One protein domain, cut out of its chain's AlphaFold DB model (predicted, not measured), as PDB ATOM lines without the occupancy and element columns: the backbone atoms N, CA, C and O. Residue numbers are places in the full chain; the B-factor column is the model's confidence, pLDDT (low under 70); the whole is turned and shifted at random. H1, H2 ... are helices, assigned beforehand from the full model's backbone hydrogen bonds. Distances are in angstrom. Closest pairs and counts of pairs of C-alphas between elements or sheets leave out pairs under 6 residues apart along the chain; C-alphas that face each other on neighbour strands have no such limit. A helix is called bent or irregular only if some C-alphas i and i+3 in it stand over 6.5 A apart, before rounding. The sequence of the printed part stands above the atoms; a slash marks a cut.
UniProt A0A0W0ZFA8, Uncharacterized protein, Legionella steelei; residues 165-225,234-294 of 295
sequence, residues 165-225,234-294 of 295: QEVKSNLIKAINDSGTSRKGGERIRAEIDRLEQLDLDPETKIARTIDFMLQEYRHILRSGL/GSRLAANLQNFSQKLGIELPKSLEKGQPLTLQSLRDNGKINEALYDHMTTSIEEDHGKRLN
ATOM      1  N   GLN A 165     156.349 108.578 138.854       87.56
ATOM      2  CA  GLN A 165     157.501 108.748 137.962       87.56
ATOM      3  C   GLN A 165     157.955 110.214 137.864       87.56
ATOM      4  O   GLN A 165     159.153 110.484 137.763       87.56
ATOM      5  N   GLU A 166     157.024 111.168 137.951       85.44
ATOM      6  CA  GLU A 166     157.342 112.597 137.975       85.44
ATOM      7  C   GLU A 166     158.002 112.992 139.302       85.44
ATOM      8  O   GLU A 166     159.052 113.636 139.293       85.44
ATOM      9  N   VAL A 167     157.442 112.552 140.435       88.19
ATOM     10  CA  VAL A 167     158.007 112.752 141.782       88.19
ATOM     11  C   VAL A 167     159.428 112.205 141.841       88.19
ATOM     12  O   VAL A 167     160.349 112.932 142.213       88.19
ATOM     13  N   LYS A 168     159.624 110.959 141.400       91.25
ATOM     14  CA  LYS A 168     160.924 110.291 141.322       91.25
ATOM     15  C   LYS A 168     161.928 111.087 140.491       91.25
ATOM     16  O   LYS A 168     163.002 111.427 140.986       91.25
ATOM     17  N   SER A 169     161.583 111.402 139.242       89.56
ATOM     18  CA  SER A 169     162.473 112.115 138.318       89.56
ATOM     19  C   SER A 169     162.853 113.500 138.852       89.56
ATOM     20  O   SER A 169     164.035 113.851 138.915       89.56
ATOM     21  N   ASN A 170     161.865 114.266 139.323       90.25
ATOM     22  CA  ASN A 170     162.071 115.619 139.831       90.25
ATOM     23  C   ASN A 170     162.867 115.639 141.141       90.25
ATOM     24  O   ASN A 170     163.705 116.524 141.320       90.25
ATOM     25  N   LEU A 171     162.658 114.668 142.035       91.56
ATOM     26  CA  LEU A 171     163.413 114.563 143.283       91.56
ATOM     27  C   LEU A 171     164.865 114.143 143.025       91.56
ATOM     28  O   LEU A 171     165.788 114.762 143.555       91.56
ATOM     29  N   ILE A 172     165.097 113.156 142.153       90.94
ATOM     30  CA  ILE A 172     166.454 112.758 141.742       90.94
ATOM     31  C   ILE A 172     167.189 113.944 141.112       90.94
ATOM     32  O   ILE A 172     168.353 114.192 141.448       90.94
ATOM     33  N   LYS A 173     166.504 114.703 140.248       91.06
ATOM     34  CA  LYS A 173     167.033 115.934 139.657       91.06
ATOM     35  C   LYS A 173     167.372 116.971 140.729       91.06
ATOM     36  O   LYS A 173     168.501 117.444 140.752       91.06
ATOM     37  N   ALA A 174     166.468 117.249 141.670       89.75
ATOM     38  CA  ALA A 174     166.716 118.185 142.770       89.75
ATOM     39  C   ALA A 174     167.952 117.795 143.606       89.75
ATOM     40  O   ALA A 174     168.742 118.661 143.996       89.75
ATOM     41  N   ILE A 175     168.162 116.493 143.835       89.00
ATOM     42  CA  ILE A 175     169.353 115.976 144.519       89.00
ATOM     43  C   ILE A 175     170.607 116.158 143.649       89.00
ATOM     44  O   ILE A 175     171.622 116.618 144.162       89.00
ATOM     45  N   ASN A 176     170.561 115.832 142.351       87.94
ATOM     46  CA  ASN A 176     171.696 116.011 141.428       87.94
ATOM     47  C   ASN A 176     172.121 117.483 141.327       87.94
ATOM     48  O   ASN A 176     173.289 117.805 141.538       87.94
ATOM     49  N   ASP A 177     171.158 118.372 141.091       87.56
ATOM     50  CA  ASP A 177     171.374 119.812 140.911       87.56
ATOM     51  C   ASP A 177     171.938 120.473 142.179       87.56
ATOM     52  O   ASP A 177     172.514 121.558 142.127       87.56
ATOM     53  N   SER A 178     171.799 119.825 143.343       81.00
ATOM     54  CA  SER A 178     172.341 120.344 144.602       81.00
ATOM     55  C   SER A 178     173.873 120.316 144.636       81.00
ATOM     56  O   SER A 178     174.482 121.062 145.409       81.00
ATOM     57  N   GLY A 179     174.496 119.458 143.815       70.56
ATOM     58  CA  GLY A 179     175.947 119.297 143.726       70.56
ATOM     59  C   GLY A 179     176.617 118.887 145.041       70.56
ATOM     60  O   GLY A 179     177.825 119.059 145.183       70.56
ATOM     61  N   THR A 180     175.859 118.403 146.035       66.81
ATOM     62  CA  THR A 180     176.417 118.031 147.343       66.81
ATOM     63  C   THR A 180     176.806 116.556 147.369       66.81
ATOM     64  O   THR A 180     176.012 115.706 146.981       66.81
ATOM     65  N   SER A 181     177.964 116.240 147.950       64.31
ATOM     66  CA  SER A 181     178.358 114.876 148.341       64.31
ATOM     67  C   SER A 181     177.713 114.425 149.663       64.31
ATOM     68  O   SER A 181     178.194 113.515 150.342       64.31
ATOM     69  N   ARG A 182     176.642 115.099 150.107       66.81
ATOM     70  CA  ARG A 182     176.006 114.814 151.393       66.81
ATOM     71  C   ARG A 182     175.286 113.470 151.301       66.81
ATOM     72  O   ARG A 182     174.355 113.323 150.513       66.81
ATOM     73  N   LYS A 183     175.628 112.551 152.209       78.88
ATOM     74  CA  LYS A 183     175.000 111.219 152.348       78.88
ATOM     75  C   LYS A 183     173.464 111.245 152.389       78.88
ATOM     76  O   LYS A 183     172.836 110.254 152.049       78.88
ATOM     77  N   GLY A 184     172.847 112.360 152.798       79.25
ATOM     78  CA  GLY A 184     171.387 112.509 152.801       79.25
ATOM     79  C   GLY A 184     170.761 112.385 151.408       79.25
ATOM     80  O   GLY A 184     169.756 111.703 151.258       79.25
ATOM     81  N   GLY A 185     171.388 112.949 150.369       84.06
ATOM     82  CA  GLY A 185     170.900 112.802 148.993       84.06
ATOM     83  C   GLY A 185     170.981 111.357 148.492       84.06
ATOM     84  O   GLY A 185     170.051 110.868 147.854       84.06
ATOM     85  N   GLU A 186     172.060 110.649 148.831       86.19
ATOM     86  CA  GLU A 186     172.235 109.226 148.511       86.19
ATOM     87  C   GLU A 186     171.223 108.346 149.248       86.19
ATOM     88  O   GLU A 186     170.657 107.437 148.648       86.19
ATOM     89  N   ARG A 187     170.932 108.646 150.522       88.31
ATOM     90  CA  ARG A 187     169.900 107.939 151.290       88.31
ATOM     91  C   ARG A 187     168.511 108.111 150.685       88.31
ATOM     92  O   ARG A 187     167.791 107.126 150.576       88.31
ATOM     93  N   ILE A 188     168.154 109.323 150.245       90.25
ATOM     94  CA  ILE A 188     166.867 109.557 149.567       90.25
ATOM     95  C   ILE A 188     166.793 108.738 148.272       90.25
ATOM     96  O   ILE A 188     165.769 108.121 148.003       90.25
ATOM     97  N   ARG A 189     167.877 108.674 147.486       89.81
ATOM     98  CA  ARG A 189     167.917 107.840 146.271       89.81
ATOM     99  C   ARG A 189     167.762 106.358 146.569       89.81
ATOM    100  O   ARG A 189     166.956 105.706 145.920       89.81
ATOM    101  N   ALA A 190     168.487 105.856 147.564       90.81
ATOM    102  CA  ALA A 190     168.384 104.462 147.972       90.81
ATOM    103  C   ALA A 190     166.955 104.108 148.412       90.81
ATOM    104  O   ALA A 190     166.465 103.031 148.082       90.81
ATOM    105  N   GLU A 191     166.263 105.020 149.104       92.19
ATOM    106  CA  GLU A 191     164.864 104.813 149.480       92.19
ATOM    107  C   GLU A 191     163.926 104.818 148.265       92.19
ATOM    108  O   GLU A 191     163.050 103.961 148.174       92.19
ATOM    109  N   ILE A 192     164.132 105.714 147.295       92.56
ATOM    110  CA  ILE A 192     163.373 105.719 146.033       92.56
ATOM    111  C   ILE A 192     163.557 104.395 145.280       92.56
ATOM    112  O   ILE A 192     162.573 103.801 144.839       92.56
ATOM    113  N   ASP A 193     164.796 103.918 145.146       92.31
ATOM    114  CA  ASP A 193     165.101 102.665 144.450       92.31
ATOM    115  C   ASP A 193     164.492 101.458 145.176       92.31
ATOM    116  O   ASP A 193     163.957 100.550 144.538       92.31
ATOM    117  N   ARG A 194     164.497 101.477 146.516       93.31
ATOM    118  CA  ARG A 194     163.823 100.470 147.341       93.31
ATOM    119  C   ARG A 194     162.312 100.480 147.111       93.31
ATOM    120  O   ARG A 194     161.729  99.421 146.905       93.31
ATOM    121  N   LEU A 195     161.674 101.651 147.141       91.75
ATOM    122  CA  LEU A 195     160.229 101.790 146.927       91.75
ATOM    123  C   LEU A 195     159.815 101.409 145.500       91.75
ATOM    124  O   LEU A 195     158.732 100.859 145.319       91.75
ATOM    125  N   GLU A 196     160.667 101.635 144.497       91.19
ATOM    126  CA  GLU A 196     160.416 101.197 143.119       91.19
ATOM    127  C   GLU A 196     160.236  99.676 143.036       91.19
ATOM    128  O   GLU A 196     159.322  99.214 142.356       91.19
ATOM    129  N   GLN A 197     161.070  98.922 143.759       90.94
ATOM    130  CA  GLN A 197     161.070  97.455 143.768       90.94
ATOM    131  C   GLN A 197     159.912  96.840 144.566       90.94
ATOM    132  O   GLN A 197     159.634  95.652 144.415       90.94
ATOM    133  N   LEU A 198     159.253  97.619 145.427       89.88
ATOM    134  CA  LEU A 198     158.122  97.142 146.217       89.88
ATOM    135  C   LEU A 198     156.816  97.208 145.413       89.88
ATOM    136  O   LEU A 198     156.557  98.172 144.682       89.88
ATOM    137  N   ASP A 199     155.968  96.201 145.613       87.50
ATOM    138  CA  ASP A 199     154.594  96.173 145.109       87.50
ATOM    139  C   ASP A 199     153.698  97.036 146.011       87.50
ATOM    140  O   ASP A 199     153.038  96.559 146.929       87.50
ATOM    141  N   LEU A 200     153.799  98.351 145.820       84.62
ATOM    142  CA  LEU A 200     153.004  99.374 146.499       84.62
ATOM    143  C   LEU A 200     152.281 100.208 145.446       84.62
ATOM    144  O   LEU A 200     152.811 100.424 144.348       84.62
ATOM    145  N   ASP A 201     151.109 100.729 145.792       84.38
ATOM    146  CA  ASP A 201     150.429 101.704 144.951       84.38
ATOM    147  C   ASP A 201     151.280 102.987 144.801       84.38
ATOM    148  O   ASP A 201     152.059 103.339 145.701       84.38
ATOM    149  N   PRO A 202     151.195 103.679 143.648       85.06
ATOM    150  CA  PRO A 202     151.960 104.897 143.386       85.06
ATOM    151  C   PRO A 202     151.809 105.963 144.476       85.06
ATOM    152  O   PRO A 202     152.793 106.603 144.840       85.06
ATOM    153  N   GLU A 203     150.603 106.136 145.006       84.25
ATOM    154  CA  GLU A 203     150.267 107.116 146.034       84.25
ATOM    155  C   GLU A 203     151.018 106.815 147.345       84.25
ATOM    156  O   GLU A 203     151.711 107.693 147.874       84.25
ATOM    157  N   THR A 204     151.032 105.557 147.796       85.25
ATOM    158  CA  THR A 204     151.843 105.115 148.944       85.25
ATOM    159  C   THR A 204     153.345 105.313 148.710       85.25
ATOM    160  O   THR A 204     154.066 105.732 149.623       85.25
ATOM    161  N   LYS A 205     153.855 105.050 147.495       89.44
ATOM    162  CA  LYS A 205     155.275 105.298 147.158       89.44
ATOM    163  C   LYS A 205     155.630 106.781 147.287       89.44
ATOM    164  O   LYS A 205     156.683 107.113 147.842       89.44
ATOM    165  N   ILE A 206     154.748 107.669 146.826       88.56
ATOM    166  CA  ILE A 206     154.913 109.123 146.950       88.56
ATOM    167  C   ILE A 206     154.916 109.537 148.422       88.56
ATOM    168  O   ILE A 206     155.867 110.188 148.855       88.56
ATOM    169  N   ALA A 207     153.914 109.118 149.199       87.69
ATOM    170  CA  ALA A 207     153.793 109.469 150.611       87.69
ATOM    171  C   ALA A 207     155.046 109.068 151.410       87.69
ATOM    172  O   ALA A 207     155.651 109.903 152.083       87.69
ATOM    173  N   ARG A 208     155.513 107.820 151.247       89.19
ATOM    174  CA  ARG A 208     156.725 107.320 151.922       89.19
ATOM    175  C   ARG A 208     157.988 108.060 151.495       89.19
ATOM    176  O   ARG A 208     158.837 108.358 152.335       89.19
ATOM    177  N   THR A 209     158.110 108.387 150.210       91.31
ATOM    178  CA  THR A 209     159.249 109.160 149.695       91.31
ATOM    179  C   THR A 209     159.270 110.570 150.278       91.31
ATOM    180  O   THR A 209     160.331 111.053 150.676       91.31
ATOM    181  N   ILE A 210     158.111 111.232 150.352       90.56
ATOM    182  CA  ILE A 210     157.997 112.567 150.938       90.56
ATOM    183  C   ILE A 210     158.326 112.511 152.429       90.56
ATOM    184  O   ILE A 210     159.155 113.297 152.875       90.56
ATOM    185  N   ASP A 211     157.775 111.566 153.193       89.44
ATOM    186  CA  ASP A 211     158.104 111.432 154.616       89.44
ATOM    187  C   ASP A 211     159.602 111.185 154.848       89.44
ATOM    188  O   ASP A 211     160.205 111.808 155.724       89.44
ATOM    189  N   PHE A 212     160.240 110.342 154.033       90.75
ATOM    190  CA  PHE A 212     161.683 110.117 154.119       90.75
ATOM    191  C   PHE A 212     162.485 111.384 153.780       90.75
ATOM    192  O   PHE A 212     163.425 111.758 154.485       90.75
ATOM    193  N   MET A 213     162.078 112.108 152.736       92.25
ATOM    194  CA  MET A 213     162.651 113.407 152.395       92.25
ATOM    195  C   MET A 213     162.495 114.413 153.548       92.25
ATOM    196  O   MET A 213     163.442 115.142 153.843       92.25
ATOM    197  N   LEU A 214     161.342 114.452 154.223       91.69
ATOM    198  CA  LEU A 214     161.097 115.318 155.381       91.69
ATOM    199  C   LEU A 214     162.013 114.967 156.558       91.69
ATOM    200  O   LEU A 214     162.537 115.870 157.215       91.69
ATOM    201  N   GLN A 215     162.269 113.680 156.801       89.50
ATOM    202  CA  GLN A 215     163.234 113.240 157.813       89.50
ATOM    203  C   GLN A 215     164.641 113.763 157.503       89.50
ATOM    204  O   GLN A 215     165.295 114.347 158.371       89.50
ATOM    205  N   GLU A 216     165.088 113.636 156.254       87.94
ATOM    206  CA  GLU A 216     166.386 114.152 155.819       87.94
ATOM    207  C   GLU A 216     166.450 115.682 155.881       87.94
ATOM    208  O   GLU A 216     167.424 116.242 156.385       87.94
ATOM    209  N   TYR A 217     165.392 116.380 155.469       87.56
ATOM    210  CA  TYR A 217     165.299 117.835 155.575       87.56
ATOM    211  C   TYR A 217     165.372 118.306 157.035       87.56
ATOM    212  O   TYR A 217     166.136 119.214 157.370       87.56
ATOM    213  N   ARG A 218     164.672 117.620 157.944       87.06
ATOM    214  CA  ARG A 218     164.765 117.843 159.391       87.06
ATOM    215  C   ARG A 218     166.179 117.607 159.913       87.06
ATOM    216  O   ARG A 218     166.653 118.388 160.740       87.06
ATOM    217  N   HIS A 219     166.865 116.560 159.455       84.69
ATOM    218  CA  HIS A 219     168.266 116.334 159.805       84.69
ATOM    219  C   HIS A 219     169.158 117.472 159.314       84.69
ATOM    220  O   HIS A 219     170.027 117.914 160.064       84.69
ATOM    221  N   ILE A 220     168.936 117.993 158.107       80.44
ATOM    222  CA  ILE A 220     169.687 119.133 157.573       80.44
ATOM    223  C   ILE A 220     169.468 120.384 158.429       80.44
ATOM    224  O   ILE A 220     170.450 121.005 158.824       80.44
ATOM    225  N   LEU A 221     168.217 120.707 158.763       79.44
ATOM    226  CA  LEU A 221     167.872 121.859 159.601       79.44
ATOM    227  C   LEU A 221     168.496 121.770 160.997       79.44
ATOM    228  O   LEU A 221     169.036 122.747 161.505       79.44
ATOM    229  N   ARG A 222     168.454 120.585 161.616       77.06
ATOM    230  CA  ARG A 222     168.978 120.365 162.975       77.06
ATOM    231  C   ARG A 222     170.491 120.240 163.040       77.06
ATOM    232  O   ARG A 222     171.081 120.595 164.050       77.06
ATOM    233  N   SER A 223     171.108 119.712 161.986       72.75
ATOM    234  CA  SER A 223     172.568 119.680 161.843       72.75
ATOM    235  C   SER A 223     173.131 120.995 161.315       72.75
ATOM    236  O   SER A 223     174.325 121.038 161.019       72.75
ATOM    237  N   GLY A 224     172.287 122.036 161.185       57.62
ATOM    238  CA  GLY A 224     172.697 123.401 160.883       57.62
ATOM    239  C   GLY A 224     173.964 123.716 161.663       57.62
ATOM    240  O   GLY A 224     173.961 123.668 162.892       57.62
ATOM    241  N   LEU A 225     175.053 123.883 160.909       49.62
ATOM    242  CA  LEU A 225     176.414 124.029 161.401       49.62
ATOM    243  C   LEU A 225     176.429 124.872 162.674       49.62
ATOM    244  O   LEU A 225     175.996 126.022 162.668       49.62
ATOM    245  N   GLY A 234     172.130 127.198 154.633       57.25
ATOM    246  CA  GLY A 234     173.483 127.053 154.072       57.25
ATOM    247  C   GLY A 234     173.659 125.886 153.093       57.25
ATOM    248  O   GLY A 234     174.696 125.737 152.451       57.25
ATOM    249  N   SER A 235     172.647 125.030 152.969       74.06
ATOM    250  CA  SER A 235     172.688 123.764 152.268       74.06
ATOM    251  C   SER A 235     171.924 123.884 150.964       74.06
ATOM    252  O   SER A 235     170.697 123.970 150.955       74.06
ATOM    253  N   ARG A 236     172.657 123.787 149.850       80.56
ATOM    254  CA  ARG A 236     172.077 123.684 148.502       80.56
ATOM    255  C   ARG A 236     171.063 122.542 148.390       80.56
ATOM    256  O   ARG A 236     170.054 122.686 147.713       80.56
ATOM    257  N   LEU A 237     171.286 121.438 149.111       83.81
ATOM    258  CA  LEU A 237     170.332 120.331 149.179       83.81
ATOM    259  C   LEU A 237     169.017 120.750 149.852       83.81
ATOM    260  O   LEU A 237     167.960 120.464 149.308       83.81
ATOM    261  N   ALA A 238     169.055 121.468 150.982       84.19
ATOM    262  CA  ALA A 238     167.834 121.953 151.637       84.19
ATOM    263  C   ALA A 238     167.041 122.909 150.739       84.19
ATOM    264  O   ALA A 238     165.829 122.755 150.624       84.19
ATOM    265  N   ALA A 239     167.721 123.839 150.062       85.75
ATOM    266  CA  ALA A 239     167.082 124.754 149.118       85.75
ATOM    267  C   ALA A 239     166.408 123.999 147.957       85.75
ATOM    268  O   ALA A 239     165.261 124.274 147.615       85.75
ATOM    269  N   ASN A 240     167.073 122.988 147.391       87.50
ATOM    270  CA  ASN A 240     166.498 122.194 146.305       87.50
ATOM    271  C   ASN A 240     165.329 121.314 146.759       87.50
ATOM    272  O   ASN A 240     164.345 121.202 146.028       87.50
ATOM    273  N   LEU A 241     165.400 120.723 147.956       90.19
ATOM    274  CA  LEU A 241     164.278 119.980 148.539       90.19
ATOM    275  C   LEU A 241     163.090 120.904 148.832       90.19
ATOM    276  O   LEU A 241     161.950 120.529 148.570       90.19
ATOM    277  N   GLN A 242     163.348 122.132 149.287       88.38
ATOM    278  CA  GLN A 242     162.316 123.151 149.469       88.38
ATOM    279  C   GLN A 242     161.656 123.524 148.135       88.38
ATOM    280  O   GLN A 242     160.434 123.453 148.021       88.38
ATOM    281  N   ASN A 243     162.438 123.806 147.093       87.44
ATOM    282  CA  ASN A 243     161.909 124.089 145.754       87.44
ATOM    283  C   ASN A 243     161.100 122.913 145.184       87.44
ATOM    284  O   ASN A 243     160.072 123.112 144.542       87.44
ATOM    285  N   PHE A 244     161.555 121.680 145.409       90.06
ATOM    286  CA  PHE A 244     160.823 120.479 145.020       90.06
ATOM    287  C   PHE A 244     159.488 120.359 145.770       90.06
ATOM    288  O   PHE A 244     158.452 120.182 145.135       90.06
ATOM    289  N   SER A 245     159.490 120.517 147.096       88.12
ATOM    290  CA  SER A 245     158.276 120.428 147.921       88.12
ATOM    291  C   SER A 245     157.227 121.481 147.553       88.12
ATOM    292  O   SER A 245     156.046 121.157 147.450       88.12
ATOM    293  N   GLN A 246     157.652 122.707 147.227       86.12
ATOM    294  CA  GLN A 246     156.751 123.772 146.786       86.12
ATOM    295  C   GLN A 246     156.026 123.406 145.487       86.12
ATOM    296  O   GLN A 246     154.840 123.697 145.349       86.12
ATOM    297  N   LYS A 247     156.694 122.705 144.560       83.50
ATOM    298  CA  LYS A 247     156.056 122.202 143.329       83.50
ATOM    299  C   LYS A 247     154.986 121.144 143.599       83.50
ATOM    300  O   LYS A 247     154.101 120.968 142.772       83.50
ATOM    301  N   LEU A 248     155.056 120.465 144.744       81.25
ATOM    302  CA  LEU A 248     154.031 119.532 145.214       81.25
ATOM    303  C   LEU A 248     152.928 120.222 146.035       81.25
ATOM    304  O   LEU A 248     152.033 119.545 146.526       81.25
ATOM    305  N   GLY A 249     152.987 121.546 146.219       80.75
ATOM    306  CA  GLY A 249     152.066 122.267 147.101       80.75
ATOM    307  C   GLY A 249     152.327 122.017 148.590       80.75
ATOM    308  O   GLY A 249     151.409 122.147 149.398       80.75
ATOM    309  N   ILE A 250     153.559 121.641 148.951       86.88
ATOM    310  CA  ILE A 250     153.996 121.412 150.330       86.88
ATOM    311  C   ILE A 250     154.947 122.538 150.735       86.88
ATOM    312  O   ILE A 250     155.998 122.738 150.123       86.88
ATOM    313  N   GLU A 251     154.604 123.271 151.788       87.19
ATOM    314  CA  GLU A 251     155.420 124.372 152.293       87.19
ATOM    315  C   GLU A 251     156.294 123.910 153.469       87.19
ATOM    316  O   GLU A 251     155.811 123.655 154.571       87.19
ATOM    317  N   LEU A 252     157.610 123.809 153.252       87.25
ATOM    318  CA  LEU A 252     158.538 123.408 154.312       87.25
ATOM    319  C   LEU A 252     158.929 124.578 155.228       87.25
ATOM    320  O   LEU A 252     159.177 125.687 154.740       87.25
ATOM    321  N   PRO A 253     159.060 124.339 156.546       84.25
ATOM    322  CA  PRO A 253     159.487 125.359 157.492       84.25
ATOM    323  C   PRO A 253     160.976 125.687 157.327       84.25
ATOM    324  O   PRO A 253     161.808 124.803 157.144       84.25
ATOM    325  N   LYS A 254     161.330 126.969 157.468       79.50
ATOM    326  CA  LYS A 254     162.727 127.439 157.383       79.50
ATOM    327  C   LYS A 254     163.571 127.080 158.613       79.50
ATOM    328  O   LYS A 254     164.795 127.048 158.528       79.50
ATOM    329  N   SER A 255     162.925 126.815 159.745       75.69
ATOM    330  CA  SER A 255     163.534 126.430 161.021       75.69
ATOM    331  C   SER A 255     162.597 125.495 161.783       75.69
ATOM    332  O   SER A 255     161.386 125.546 161.585       75.69
ATOM    333  N   LEU A 256     163.144 124.665 162.671       76.25
ATOM    334  CA  LEU A 256     162.368 123.761 163.524       76.25
ATOM    335  C   LEU A 256     162.746 123.958 164.986       76.25
ATOM    336  O   LEU A 256     163.932 124.041 165.315       76.25
ATOM    337  N   GLU A 257     161.748 123.946 165.861       75.94
ATOM    338  CA  GLU A 257     161.976 123.929 167.299       75.94
ATOM    339  C   GLU A 257     162.560 122.583 167.760       75.94
ATOM    340  O   GLU A 257     162.449 121.531 167.108       75.94
ATOM    341  N   LYS A 258     163.210 122.600 168.927       68.31
ATOM    342  CA  LYS A 258     163.789 121.391 169.514       68.31
ATOM    343  C   LYS A 258     162.669 120.402 169.840       68.31
ATOM    344  O   LYS A 258     161.790 120.685 170.636       68.31
ATOM    345  N   GLY A 259     162.735 119.213 169.243       69.00
ATOM    346  CA  GLY A 259     161.734 118.162 169.456       69.00
ATOM    347  C   GLY A 259     160.581 118.175 168.453       69.00
ATOM    348  O   GLY A 259     159.978 117.125 168.267       69.00
ATOM    349  N   GLN A 260     160.382 119.264 167.701       77.94
ATOM    350  CA  GLN A 260     159.308 119.362 166.710       77.94
ATOM    351  C   GLN A 260     159.441 118.260 165.636       77.94
ATOM    352  O   GLN A 260     160.516 118.145 165.016       77.94
ATOM    353  N   PRO A 261     158.417 117.403 165.448       82.50
ATOM    354  CA  PRO A 261     158.395 116.443 164.354       82.50
ATOM    355  C   PRO A 261     158.259 117.177 163.015       82.50
ATOM    356  O   PRO A 261     157.705 118.269 162.949       82.50
ATOM    357  N   LEU A 262     158.789 116.571 161.953       86.62
ATOM    358  CA  LEU A 262     158.534 116.997 160.581       86.62
ATOM    359  C   LEU A 262     158.130 115.755 159.788       86.62
ATOM    360  O   LEU A 262     158.973 114.929 159.446       86.62
ATOM    361  N   THR A 263     156.827 115.622 159.604       87.31
ATOM    362  CA  THR A 263     156.112 114.544 158.909       87.31
ATOM    363  C   THR A 263     154.976 115.152 158.092       87.31
ATOM    364  O   THR A 263     154.573 116.291 158.363       87.31
ATOM    365  N   LEU A 264     154.418 114.399 157.142       86.19
ATOM    366  CA  LEU A 264     153.221 114.824 156.412       86.19
ATOM    367  C   LEU A 264     152.083 115.246 157.362       86.19
ATOM    368  O   LEU A 264     151.511 116.319 157.172       86.19
ATOM    369  N   GLN A 265     151.821 114.478 158.431       86.44
ATOM    370  CA  GLN A 265     150.791 114.807 159.431       86.44
ATOM    371  C   GLN A 265     151.063 116.162 160.097       86.44
ATOM    372  O   GLN A 265     150.192 117.023 160.132       86.44
ATOM    373  N   SER A 266     152.300 116.404 160.551       87.50
ATOM    374  CA  SER A 266     152.639 117.684 161.191       87.50
ATOM    375  C   SER A 266     152.519 118.877 160.234       87.50
ATOM    376  O   SER A 266     152.252 119.991 160.673       87.50
ATOM    377  N   LEU A 267     152.717 118.673 158.926       87.31
ATOM    378  CA  LEU A 267     152.521 119.721 157.926       87.31
ATOM    379  C   LEU A 267     151.032 119.974 157.675       87.31
ATOM    380  O   LEU A 267     150.650 121.134 157.525       87.31
ATOM    381  N   ARG A 268     150.192 118.930 157.688       87.69
ATOM    382  CA  ARG A 268     148.728 119.069 157.624       87.69
ATOM    383  C   ARG A 268     148.204 119.879 158.799       87.69
ATOM    384  O   ARG A 268     147.511 120.865 158.573       87.69
ATOM    385  N   ASP A 269     148.588 119.513 160.020       85.69
ATOM    386  CA  ASP A 269     148.104 120.165 161.245       85.69
ATOM    387  C   ASP A 269     148.431 121.671 161.274       85.69
ATOM    388  O   ASP A 269     147.721 122.460 161.891       85.69
ATOM    389  N   ASN A 270     149.489 122.084 160.564       83.94
ATOM    390  CA  ASN A 270     149.925 123.477 160.441       83.94
ATOM    391  C   ASN A 270     149.451 124.176 159.149       83.94
ATOM    392  O   ASN A 270     149.917 125.275 158.847       83.94
ATOM    393  N   GLY A 271     148.576 123.549 158.354       82.88
ATOM    394  CA  GLY A 271     148.061 124.114 157.100       82.88
ATOM    395  C   GLY A 271     149.116 124.282 155.999       82.88
ATOM    396  O   GLY A 271     148.969 125.132 155.123       82.88
ATOM    397  N   LYS A 272     150.204 123.506 156.049       86.69
ATOM    398  CA  LYS A 272     151.347 123.568 155.116       86.69
ATOM    399  C   LYS A 272     151.259 122.570 153.960       86.69
ATOM    400  O   LYS A 272     152.159 122.507 153.124       86.69
ATOM    401  N   ILE A 273     150.178 121.803 153.911       84.31
ATOM    402  CA  ILE A 273     149.784 120.937 152.803       84.31
ATOM    403  C   ILE A 273     148.264 121.028 152.653       84.31
ATOM    404  O   ILE A 273     147.543 121.163 153.641       84.31
ATOM    405  N   ASN A 274     147.774 120.975 151.415       82.38
ATOM    406  CA  ASN A 274     146.342 120.914 151.148       82.38
ATOM    407  C   ASN A 274     145.736 119.631 151.754       82.38
ATOM    408  O   ASN A 274     146.254 118.542 151.514       82.38
ATOM    409  N   GLU A 275     144.640 119.754 152.506       82.06
ATOM    410  CA  GLU A 275     144.013 118.626 153.216       82.06
ATOM    411  C   GLU A 275     143.563 117.508 152.268       82.06
ATOM    412  O   GLU A 275     143.885 116.349 152.499       82.06
ATOM    413  N   ALA A 276     142.941 117.849 151.137       77.38
ATOM    414  CA  ALA A 276     142.519 116.849 150.158       77.38
ATOM    415  C   ALA A 276     143.715 116.111 149.530       77.38
ATOM    416  O   ALA A 276     143.631 114.913 149.263       77.38
ATOM    417  N   LEU A 277     144.835 116.810 149.302       78.62
ATOM    418  CA  LEU A 277     146.069 116.189 148.815       78.62
ATOM    419  C   LEU A 277     146.687 115.264 149.872       78.62
ATOM    420  O   LEU A 277     147.141 114.178 149.524       78.62
ATOM    421  N   TYR A 278     146.694 115.684 151.140       83.12
ATOM    422  CA  TYR A 278     147.137 114.848 152.252       83.12
ATOM    423  C   TYR A 278     146.304 113.570 152.331       83.12
ATOM    424  O   TYR A 278     146.862 112.484 152.196       83.12
ATOM    425  N   ASP A 279     144.981 113.711 152.456       82.19
ATOM    426  CA  ASP A 279     144.064 112.586 152.612       82.19
ATOM    427  C   ASP A 279     144.214 111.613 151.441       82.19
ATOM    428  O   ASP A 279     144.323 110.407 151.645       82.19
ATOM    429  N   HIS A 280     144.325 112.116 150.209       78.44
ATOM    430  CA  HIS A 280     144.533 111.264 149.043       78.44
ATOM    431  C   HIS A 280     145.830 110.440 149.116       78.44
ATOM    432  O   HIS A 280     145.819 109.264 148.762       78.44
ATOM    433  N   MET A 281     146.935 111.029 149.586       78.19
ATOM    434  CA  MET A 281     148.215 110.323 149.717       78.19
ATOM    435  C   MET A 281     148.237 109.333 150.891       78.19
ATOM    436  O   MET A 281     148.979 108.354 150.838       78.19
ATOM    437  N   THR A 282     147.463 109.579 151.953       75.38
ATOM    438  CA  THR A 282     147.513 108.782 153.190       75.38
ATOM    439  C   THR A 282     146.375 107.778 153.350       75.38
ATOM    440  O   THR A 282     146.530 106.833 154.120       75.38
ATOM    441  N   THR A 283     145.274 107.899 152.601       68.38
ATOM    442  CA  THR A 283     144.143 106.946 152.668       68.38
ATOM    443  C   THR A 283     144.583 105.513 152.320       68.38
ATOM    444  O   THR A 283     144.199 104.570 153.008       68.38
ATOM    445  N   SER A 284     145.468 105.329 151.330       53.97
ATOM    446  CA  SER A 284     146.017 104.005 150.972       53.97
ATOM    447  C   SER A 284     146.881 103.383 152.080       53.97
ATOM    448  O   SER A 284     146.984 102.162 152.190       53.97
ATOM    449  N   ILE A 285     147.504 104.216 152.922       54.28
ATOM    450  CA  ILE A 285     148.393 103.770 154.002       54.28
ATOM    451  C   ILE A 285     147.578 103.180 155.165       54.28
ATOM    452  O   ILE A 285     147.984 102.176 155.755       54.28
ATOM    453  N   GLU A 286     146.416 103.754 155.477       51.31
ATOM    454  CA  GLU A 286     145.543 103.274 156.557       51.31
ATOM    455  C   GLU A 286     144.893 101.916 156.228       51.31
ATOM    456  O   GLU A 286     144.804 101.050 157.103       51.31
ATOM    457  N   GLU A 287     144.540 101.664 154.963       47.91
ATOM    458  CA  GLU A 287     144.019 100.360 154.523       47.91
ATOM    459  C   GLU A 287     145.083  99.241 154.572       47.91
ATOM    460  O   GLU A 287     144.768  98.092 154.903       47.91
ATOM    461  N   ASP A 288     146.354  99.561 154.304       44.53
ATOM    462  CA  ASP A 288     147.470  98.604 154.357       44.53
ATOM    463  C   ASP A 288     147.894  98.287 155.812       44.53
ATOM    464  O   ASP A 288     148.233  97.147 156.149       44.53
ATOM    465  N   HIS A 289     147.778  99.259 156.727       45.62
ATOM    466  CA  HIS A 289     147.938  99.024 158.168       45.62
ATOM    467  C   HIS A 289     146.771  98.230 158.778       45.62
ATOM    468  O   HIS A 289     147.011  97.358 159.617       45.62
ATOM    469  N   GLY A 290     145.534  98.451 158.318       38.69
ATOM    470  CA  GLY A 290     144.362  97.671 158.730       38.69
ATOM    471  C   GLY A 290     144.426  96.192 158.321       38.69
ATOM    472  O   GLY A 290     143.964  95.324 159.059       38.69
ATOM    473  N   LYS A 291     145.068  95.867 157.191       41.91
ATOM    474  CA  LYS A 291     145.308  94.470 156.775       41.91
ATOM    475  C   LYS A 291     146.403  93.770 157.582       41.91
ATOM    476  O   LYS A 291     146.329  92.560 157.773       41.91
ATOM    477  N   ARG A 292     147.404  94.504 158.077       40.69
ATOM    478  CA  ARG A 292     148.508  93.941 158.881       40.69
ATOM    479  C   ARG A 292     148.152  93.689 160.348       40.69
ATOM    480  O   ARG A 292     148.865  92.937 160.998       40.69
ATOM    481  N   LEU A 293     147.080  94.295 160.856       36.97
ATOM    482  CA  LEU A 293     146.609  94.121 162.239       36.97
ATOM    483  C   LEU A 293     145.543  93.019 162.399       36.97
ATOM    484  O   LEU A 293     145.076  92.791 163.509       36.97
ATOM    485  N   ASN A 294     145.187  92.317 161.315       33.47
ATOM    486  CA  ASN A 294     144.279  91.162 161.318       33.47
ATOM    487  C   ASN A 294     145.036  89.824 161.190       33.47
ATOM    488  O   ASN A 294     144.636  88.958 160.409       33.47
TER     489      ASN A 294
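AT A GLANCE: This is residues 165 to 225 and 234 to 294 of the 295 residues of an uncharacterized protein of Legionella steelei (UniProt A0A0W0ZFA8). Four helices, H1 to H4, make an up-and-down bundle, with the long H3 in the middle of the domain; H5 and H6 pack on H3 and stand nearly at right angles to it. The far end of H6, with residues 289 to 294, sticks out from the body, and a long unnamed stretch leads from H4 to H5. The printed part has 122 residues with six named helices, H1 to H6 in chain order, and no named strand; its class is all helix. It is compact, with a radius of gyration of the C-alphas of 14.5 A, and spans 46 by 31 by 24 A.

IN THESE COORDINATES: Find C-alpha 165 at (157.501, 108.748, 137.962); from there H1 runs to residue 177, 18.0 A. Residues 183 to 197 are H2, 21.4 A. Look next at C-alpha 202, at (151.960, 104.897, 143.386), where H3 begins; it runs to residue 222 and is the longest helix, 30.2 A. Past the cut you meet H4 at residues 236 to 247, 16.9 A, and then the short H5 at residues 264 to 269. H6 runs from residue 275 to C-alpha 292 at (148.508, 93.941, 158.881), 25.7 A, with a kink of 35 degrees near residue 282; it is irregular, but only just: C-alphas 281 and 284 are 6.8 A apart.

HOW THE PARTS SIT: Start with the bundle of H1, H2, H3 and H4, up and down, each helix running against the one before. H1 and H2 form a helical hairpin and only just touch, with 3 pairs of C-alphas within 8 A; the closest are Ile 175 and Gly 185, 5.7 A. H2 and H3, also a helical hairpin, touch at a shallow tilt of 12 degrees, closest at the C-alphas of Gly 184 and Glu 216, 6.1 A. H3 touches H4 with residues 213 to 221 alone, at a steep tilt of 38 degrees, opposite ways; the closest C-alphas are Tyr 217 and Ala 238, 6.2 A. H4 touches H1 at a shallow tilt of 27 degrees, closest at the C-alphas of Ala 174 and Asn 240, 5.3 A. H3 is the hub, touching four helices. With residues 207 to 214 alone it touches H5, about perpendicular at 78 degrees; the closest C-alphas are Asp 211 and Leu 264, 6.2 A. With residues 203 to 207 alone it touches H6, about perpendicular at 74 degrees; the closest C-alphas are Glu 203 and Met 281, 5.3 A. H6 stays apart from H1, H2 and H4. In H1, H2, H3, H4 and H5 every O i to N i+4 pair is within hydrogen-bond range; in H6, 11 of 14 are.

THE WHOLE: The two C-alphas farthest apart, Gly 234 and Asn 294, are 46.8 A apart. Residues 226 to 233 are not printed, and C-alphas 225 and 234 across this cut are 8.5 A apart. The link from H4 to H5, residues 248 to 263, is long. The mean pLDDT of the printed part is 80.2; look for values under 70 at residues 283 to 294, among others.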